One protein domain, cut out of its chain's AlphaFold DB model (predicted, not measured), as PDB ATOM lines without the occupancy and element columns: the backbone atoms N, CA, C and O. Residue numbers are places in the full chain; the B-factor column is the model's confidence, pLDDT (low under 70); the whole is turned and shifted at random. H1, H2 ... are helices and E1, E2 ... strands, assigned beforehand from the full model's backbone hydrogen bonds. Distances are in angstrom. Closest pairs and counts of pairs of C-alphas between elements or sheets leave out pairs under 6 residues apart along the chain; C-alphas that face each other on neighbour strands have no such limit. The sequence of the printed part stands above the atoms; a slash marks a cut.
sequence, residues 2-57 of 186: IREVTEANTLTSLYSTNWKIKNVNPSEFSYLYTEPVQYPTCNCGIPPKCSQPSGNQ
ATOM      1  N   ILE A   2      -5.915  34.428  -9.700       63.75
ATOM      2  CA  ILE A   2      -4.468  34.297 -10.006       63.75
ATOM      3  C   ILE A   2      -3.713  33.416  -8.996       63.75
ATOM      4  O   ILE A   2      -2.978  32.529  -9.416       63.75
ATOM      5  N   ARG A   3      -4.005  33.576  -7.693       68.38
ATOM      6  CA  ARG A   3      -3.510  32.706  -6.608       68.38
ATOM      7  C   ARG A   3      -3.885  31.236  -6.854       68.38
ATOM      8  O   ARG A   3      -3.018  30.374  -6.887       68.38
ATOM      9  N   GLU A   4      -5.147  30.963  -7.180       64.94
ATOM     10  CA  GLU A   4      -5.645  29.601  -7.455       64.94
ATOM     11  C   GLU A   4      -4.951  28.933  -8.659       64.94
ATOM     12  O   GLU A   4      -4.682  27.735  -8.633       64.94
ATOM     13  N   VAL A   5      -4.615  29.698  -9.706       63.66
ATOM     14  CA  VAL A   5      -3.915  29.173 -10.896       63.66
ATOM     15  C   VAL A   5      -2.427  28.921 -10.621       63.66
ATOM     16  O   VAL A   5      -1.856  27.969 -11.164       63.66
ATOM     17  N   THR A   6      -1.791  29.737  -9.773       63.69
ATOM     18  CA  THR A   6      -0.393  29.528  -9.358       63.69
ATOM     19  C   THR A   6      -0.242  28.368  -8.376       63.69
ATOM     20  O   THR A   6       0.736  27.633  -8.452       63.69
ATOM     21  N   GLU A   7      -1.231  28.155  -7.509       60.16
ATOM     22  CA  GLU A   7      -1.233  27.111  -6.477       60.16
ATOM     23  C   GLU A   7      -1.429  25.699  -7.034       60.16
ATOM     24  O   GLU A   7      -0.842  24.744  -6.526       60.16
ATOM     25  N   ALA A   8      -2.216  25.563  -8.104       55.91
ATOM     26  CA  ALA A   8      -2.525  24.274  -8.718       55.91
ATOM     27  C   ALA A   8      -1.406  23.718  -9.627       55.91
ATOM     28  O   ALA A   8      -1.489  22.570 -10.059       55.91
ATOM     29  N   ASN A   9      -0.355  24.495  -9.921       54.38
ATOM     30  CA  ASN A   9       0.740  24.099 -10.814       54.38
ATOM     31  C   ASN A   9       2.035  23.838 -10.033       54.38
ATOM     32  O   ASN A   9       2.980  24.624 -10.071       54.38
ATOM     33  N   THR A  10       2.108  22.695  -9.352       57.16
ATOM     34  CA  THR A  10       3.297  22.281  -8.584       57.16
ATOM     35  C   THR A  10       4.527  21.983  -9.451       57.16
ATOM     36  O   THR A  10       5.640  22.007  -8.929       57.16
ATOM     37  N   LEU A  11       4.365  21.758 -10.764       54.00
ATOM     38  CA  LEU A  11       5.467  21.413 -11.682       54.00
ATOM     39  C   LEU A  11       5.536  22.245 -12.979       54.00
ATOM     40  O   LEU A  11       6.532  22.155 -13.690       54.00
ATOM     41  N   THR A  12       4.527  23.062 -13.308       51.25
ATOM     42  CA  THR A  12       4.381  23.675 -14.651       51.25
ATOM     43  C   THR A  12       3.987  25.153 -14.628       51.25
ATOM     44  O   THR A  12       3.167  25.608 -15.421       51.25
ATOM     45  N   SER A  13       4.583  25.939 -13.734       52.06
ATOM     46  CA  SER A  13       4.653  27.394 -13.911       52.06
ATOM     47  C   SER A  13       5.956  27.711 -14.643       52.06
ATOM     48  O   SER A  13       7.035  27.447 -14.119       52.06
ATOM     49  N   LEU A  14       5.867  28.268 -15.857       49.41
ATOM     50  CA  LEU A  14       7.027  28.630 -16.689       49.41
ATOM     51  C   LEU A  14       7.952  29.668 -16.011       49.41
ATOM     52  O   LEU A  14       9.084  29.856 -16.445       49.41
ATOM     53  N   TYR A  15       7.463  30.355 -14.971       55.03
ATOM     54  CA  TYR A  15       8.105  31.539 -14.398       55.03
ATOM     55  C   TYR A  15       8.608  31.357 -12.956       55.03
ATOM     56  O   TYR A  15       9.582  32.006 -12.586       55.03
ATOM     57  N   SER A  16       8.002  30.482 -12.142       58.84
ATOM     58  CA  SER A  16       8.530  30.121 -10.811       58.84
ATOM     59  C   SER A  16       7.821  28.896 -10.230       58.84
ATOM     60  O   SER A  16       6.588  28.876 -10.191       58.84
ATOM     61  N   THR A  17       8.568  27.916  -9.713       67.75
ATOM     62  CA  THR A  17       8.019  26.755  -8.992       67.75
ATOM     63  C   THR A  17       8.382  26.813  -7.509       67.75
ATOM     64  O   THR A  17       9.534  27.027  -7.146       67.75
ATOM     65  N   ASN A  18       7.415  26.520  -6.639       74.44
ATOM     66  CA  ASN A  18       7.608  26.398  -5.184       74.44
ATOM     67  C   ASN A  18       8.380  25.143  -4.752       74.44
ATOM     68  O   ASN A  18       8.481  24.840  -3.562       74.44
ATOM     69  N   TRP A  19       8.867  24.378  -5.721       77.50
ATOM     70  CA  TRP A  19       9.504  23.086  -5.551       77.50
ATOM     71  C   TRP A  19      10.876  23.130  -6.203       77.50
ATOM     72  O   TRP A  19      11.023  23.633  -7.319       77.50
ATOM     73  N   LYS A  20      11.875  22.596  -5.503       79.38
ATOM     74  CA  LYS A  20      13.230  22.407  -6.015       79.38
ATOM     75  C   LYS A  20      13.455  20.940  -6.347       79.38
ATOM     76  O   LYS A  20      12.991  20.047  -5.638       79.38
ATOM     77  N   ILE A  21      14.191  20.697  -7.425       78.50
ATOM     78  CA  ILE A  21      14.649  19.355  -7.782       78.50
ATOM     79  C   ILE A  21      15.815  19.007  -6.862       78.50
ATOM     80  O   ILE A  21      16.790  19.755  -6.759       78.50
ATOM     81  N   LYS A  22      15.714  17.868  -6.185       78.56
ATOM     82  CA  LYS A  22      16.789  17.344  -5.354       78.56
ATOM     83  C   LYS A  22      17.729  16.545  -6.246       78.56
ATOM     84  O   LYS A  22      17.344  15.505  -6.774       78.56
ATOM     85  N   ASN A  23      18.957  17.031  -6.416       67.44
ATOM     86  CA  ASN A  23      19.996  16.281  -7.115       67.44
ATOM     87  C   ASN A  23      20.345  15.044  -6.283       67.44
ATOM     88  O   ASN A  23      21.010  15.144  -5.253       67.44
ATOM     89  N   VAL A  24      19.851  13.890  -6.719       66.75
ATOM     90  CA  VAL A  24      20.237  12.583  -6.189       66.75
ATOM     91  C   VAL A  24      21.288  11.985  -7.119       66.75
ATOM     92  O   VAL A  24      21.324  12.299  -8.309       66.75
ATOM     93  N   ASN A  25      22.200  11.196  -6.549       68.94
ATOM     94  CA  ASN A  25      23.340  10.638  -7.263       68.94
ATOM     95  C   ASN A  25      22.909   9.936  -8.562       68.94
ATOM     96  O   ASN A  25      21.911   9.212  -8.571       68.94
ATOM     97  N   PRO A  26      23.686  10.088  -9.647       63.06
ATOM     98  CA  PRO A  26      23.275   9.663 -10.979       63.06
ATOM     99  C   PRO A  26      23.188   8.142 -11.204       63.06
ATOM    100  O   PRO A  26      22.935   7.690 -12.316       63.06
ATOM    101  N   SER A  27      23.403   7.336 -10.166       62.25
ATOM    102  CA  SER A  27      23.364   5.874 -10.213       62.25
ATOM    103  C   SER A  27      22.000   5.259  -9.859       62.25
ATOM    104  O   SER A  27      21.879   4.041  -9.913       62.25
ATOM    105  N   GLU A  28      20.977   6.054  -9.511       62.44
ATOM    106  CA  GLU A  28      19.664   5.571  -9.016       62.44
ATOM    107  C   GLU A  28      18.458   5.905  -9.929       62.44
ATOM    108  O   GLU A  28      17.304   5.853  -9.499       62.44
ATOM    109  N   PHE A  29      18.668   6.282 -11.193       57.12
ATOM    110  CA  PHE A  29      17.598   6.902 -11.985       57.12
ATOM    111  C   PHE A  29      16.434   5.979 -12.394       57.12
ATOM    112  O   PHE A  29      16.579   5.063 -13.204       57.12
ATOM    113  N   SER A  30      15.229   6.347 -11.942       63.25
ATOM    114  CA  SER A  30      13.956   6.216 -12.685       63.25
ATOM    115  C   SER A  30      12.922   7.308 -12.344       63.25
ATOM    116  O   SER A  30      11.893   7.396 -13.007       63.25
ATOM    117  N   TYR A  31      13.170   8.165 -11.347       66.50
ATOM    118  CA  TYR A  31      12.251   9.239 -10.945       66.50
ATOM    119  C   TYR A  31      13.006  10.540 -10.626       66.50
ATOM    120  O   TYR A  31      14.184  10.527 -10.262       66.50
ATOM    121  N   LEU A  32      12.311  11.671 -10.761       71.19
ATOM    122  CA  LEU A  32      12.774  12.985 -10.313       71.19
ATOM    123  C   LEU A  32      12.263  13.224  -8.890       71.19
ATOM    124  O   LEU A  32      11.055  13.209  -8.660       71.19
ATOM    125  N   TYR A  33      13.169  13.462  -7.940       76.00
ATOM    126  CA  TYR A  33      12.784  13.879  -6.595       76.00
ATOM    127  C   TYR A  33      12.622  15.393  -6.530       76.00
ATOM    128  O   TYR A  33      13.544  16.143  -6.854       76.00
ATOM    129  N   THR A  34      11.472  15.840  -6.042       79.44
ATOM    130  CA  THR A  34      11.206  17.249  -5.756       79.44
ATOM    131  C   THR A  34      10.896  17.433  -4.283       79.44
ATOM    132  O   THR A  34      10.170  16.636  -3.692       79.44
ATOM    133  N   GLU A  35      11.401  18.509  -3.699       81.88
ATOM    134  CA  GLU A  35      11.053  18.927  -2.343       81.88
ATOM    135  C   GLU A  35      10.556  20.377  -2.364       81.88
ATOM    136  O   GLU A  35      11.041  21.179  -3.173       81.88
ATOM    137  N   PRO A  36       9.570  20.733  -1.525       83.12
ATOM    138  CA  PRO A  36       9.084  22.099  -1.482       83.12
ATOM    139  C   PRO A  36      10.181  23.013  -0.932       83.12
ATOM    140  O   PRO A  36      11.009  22.609  -0.108       83.12
ATOM    141  N   VAL A  37      10.186  24.264  -1.378       81.25
ATOM    142  CA  VAL A  37      11.027  25.298  -0.780       81.25
ATOM    143  C   VAL A  37      10.583  25.497   0.669       81.25
ATOM    144  O   VAL A  37       9.396  25.634   0.969       81.25
ATOM    145  N   GLN A  38      11.554  25.462   1.577       83.31
ATOM    146  CA  GLN A  38      11.334  25.631   3.005       83.31
ATOM    147  C   GLN A  38      12.037  26.892   3.479       83.31
ATOM    148  O   GLN A  38      13.216  27.111   3.196       83.31
ATOM    149  N   TYR A  39      11.293  27.692   4.223       83.25
ATOM    150  CA  TYR A  39      11.744  28.878   4.917       83.25
ATOM    151  C   TYR A  39      11.702  28.615   6.436       83.25
ATOM    152  O   TYR A  39      10.921  27.771   6.880       83.25
ATOM    153  N   PRO A  40      12.497  29.320   7.263       84.19
ATOM    154  CA  PRO A  40      12.488  29.168   8.721       84.19
ATOM    155  C   PRO A  40      11.100  29.171   9.373       84.19
ATOM    156  O   PRO A  40      10.884  28.476  10.362       84.19
ATOM    157  N   THR A  41      10.162  29.945   8.826       82.81
ATOM    158  CA  THR A  41       8.823  30.145   9.395       82.81
ATOM    159  C   THR A  41       7.710  29.436   8.626       82.81
ATOM    160  O   THR A  41       6.575  29.414   9.099       82.81
ATOM    161  N   CYS A  42       7.988  28.839   7.459       83.94
ATOM    162  CA  CYS A  42       6.947  28.215   6.645       83.94
ATOM    163  C   CYS A  42       7.463  27.258   5.560       83.94
ATOM    164  O   CYS A  42       8.631  27.256   5.178       83.94
ATOM    165  N   ASN A  43       6.545  26.465   5.005       84.94
ATOM    166  CA  ASN A  43       6.820  25.490   3.956       84.94
ATOM    167  C   ASN A  43       5.911  25.746   2.747       84.94
ATOM    168  O   ASN A  43       4.691  25.702   2.878       84.94
ATOM    169  N   CYS A  44       6.492  25.937   1.564       81.94
ATOM    170  CA  CYS A  44       5.748  26.232   0.339       81.94
ATOM    171  C   CYS A  44       4.886  25.073  -0.191       81.94
ATOM    172  O   CYS A  44       4.153  25.252  -1.162       81.94
ATOM    173  N   GLY A  45       4.973  23.890   0.428       75.94
ATOM    174  CA  GLY A  45       4.113  22.741   0.153       75.94
ATOM    175  C   GLY A  45       2.812  22.698   0.963       75.94
ATOM    176  O   GLY A  45       2.013  21.800   0.720       75.94
ATOM    177  N   ILE A  46       2.602  23.607   1.930       75.38
ATOM    178  CA  ILE A  46       1.388  23.637   2.771       75.38
ATOM    179  C   ILE A  46       0.630  24.968   2.577       75.38
ATOM    180  O   ILE A  46      -0.330  24.960   1.809       75.38
ATOM    181  N   PRO A  47       1.003  26.115   3.196       76.56
ATOM    182  CA  PRO A  47       0.380  27.388   2.860       76.56
ATOM    183  C   PRO A  47       1.006  27.993   1.591       76.56
ATOM    184  O   PRO A  47       2.215  28.243   1.554       76.56
ATOM    185  N   PRO A  48       0.199  28.320   0.574       70.94
ATOM    186  CA  PRO A  48       0.698  28.950  -0.645       70.94
ATOM    187  C   PRO A  48       1.036  30.434  -0.470       70.94
ATOM    188  O   PRO A  48       1.912  30.947  -1.161       70.94
ATOM    189  N   LYS A  49       0.398  31.098   0.501       80.50
ATOM    190  CA  LYS A  49       0.604  32.512   0.858       80.50
ATOM    191  C   LYS A  49       1.864  32.776   1.678       80.50
ATOM    192  O   LYS A  49       1.961  33.801   2.344       80.50
ATOM    193  N   CYS A  50       2.801  31.833   1.746       84.94
ATOM    194  CA  CYS A  50       3.947  32.091   2.590       84.94
ATOM    195  C   CYS A  50       4.930  33.086   1.957       84.94
ATOM    196  O   CYS A  50       5.468  32.851   0.871       84.94
ATOM    197  N   SER A  51       5.240  34.131   2.725       87.19
ATOM    198  CA  SER A  51       6.385  35.013   2.535       87.19
ATOM    199  C   SER A  51       7.104  35.299   3.848       87.19
ATOM    200  O   SER A  51       6.493  35.307   4.915       87.19
ATOM    201  N   GLN A  52       8.393  35.597   3.757       86.62
ATOM    202  CA  GLN A  52       9.216  36.039   4.870       86.62
ATOM    203  C   GLN A  52      10.247  37.090   4.424       86.62
ATOM    204  O   GLN A  52      10.651  37.111   3.256       86.62
ATOM    205  N   PRO A  53      10.733  37.941   5.342       84.06
ATOM    206  CA  PRO A  53      11.836  38.845   5.049       84.06
ATOM    207  C   PRO A  53      13.140  38.064   4.824       84.06
ATOM    208  O   PRO A  53      13.485  37.156   5.580       84.06
ATOM    209  N   SER A  54      13.881  38.445   3.789       79.88
ATOM    210  CA  SER A  54      15.210  37.944   3.444       79.88
ATOM    211  C   SER A  54      16.133  39.149   3.242       79.88
ATOM    212  O   SER A  54      16.204  39.740   2.164       79.88
ATOM    213  N   GLY A  55      16.782  39.591   4.322       76.88
ATOM    214  CA  GLY A  55      17.492  40.874   4.343       76.88
ATOM    215  C   GLY A  55      16.527  42.062   4.228       76.88
ATOM    216  O   GLY A  55      15.568  42.145   4.988       76.88
ATOM    217  N   ASN A  56      16.773  42.963   3.269       73.44
ATOM    218  CA  ASN A  56      15.932  44.144   3.004       73.44
ATOM    219  C   ASN A  56      14.774  43.871   2.024       73.44
ATOM    220  O   ASN A  56      14.084  44.800   1.613       73.44
ATOM    221  N   GLN A  57      14.584  42.620   1.605       77.44
ATOM    222  CA  GLN A  57      13.581  42.226   0.613       77.44
ATOM    223  C   GLN A  57      12.612  41.207   1.212       77.44
ATOM    224  O   GLN A  57      12.955  40.490   2.151       77.44
TER     225      GLN A  57
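What this domain is: This is residues 2 to 57 of the 186 residues of a protein of Rotaria sp. Silwood1 (UniProt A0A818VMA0). Little regular structure is present: a tiny hairpin, E1 and E2, has a long loop whose residues 25 to 31 stick out at one end, while loops, a short helix H1 and a separate strand E3 lie toward the other. The printed part has 56 residues, with one named helix and three named strands in the order H1, E1, E2, E3. The class is mixed, with 16 residues in named elements. The whole is loose, with a radius of gyration of the C-alphas of 13.6 A and spans of 40 by 27 by 19 A.

Where its parts are: E1 is residues 19 to 21, 6.7 A; E2 is residues 34 to 36, 6.8 A. H1 is residues 2 to 7, 8.6 A, from C-alpha 2 at (-4.468, 34.297, -10.006). E3 is residues 51 to 54, 9.3 A, ending at C-alpha 54 at (15.210, 37.944, 3.444).

How they stand to each other: E1 and E2 form an antiparallel hairpin at 147 degrees; N 20 and O 35 are within hydrogen-bond range at 2.9 A. Residues 38 to 39 pair antiparallel with 42 to 43. E3 pairs with no named strand and is apart from H1, E1 and E2. H1 is apart from E2. In H1, every O i to N i+4 pair is within hydrogen-bond range.

The domain as a whole: The farthest C-alphas, Ser 27 and Asn 56, are 41.2 A apart. The printed part has no cut, and its three links are long. pLDDT is under 70 in residues 2 to 17 and 23 to 31.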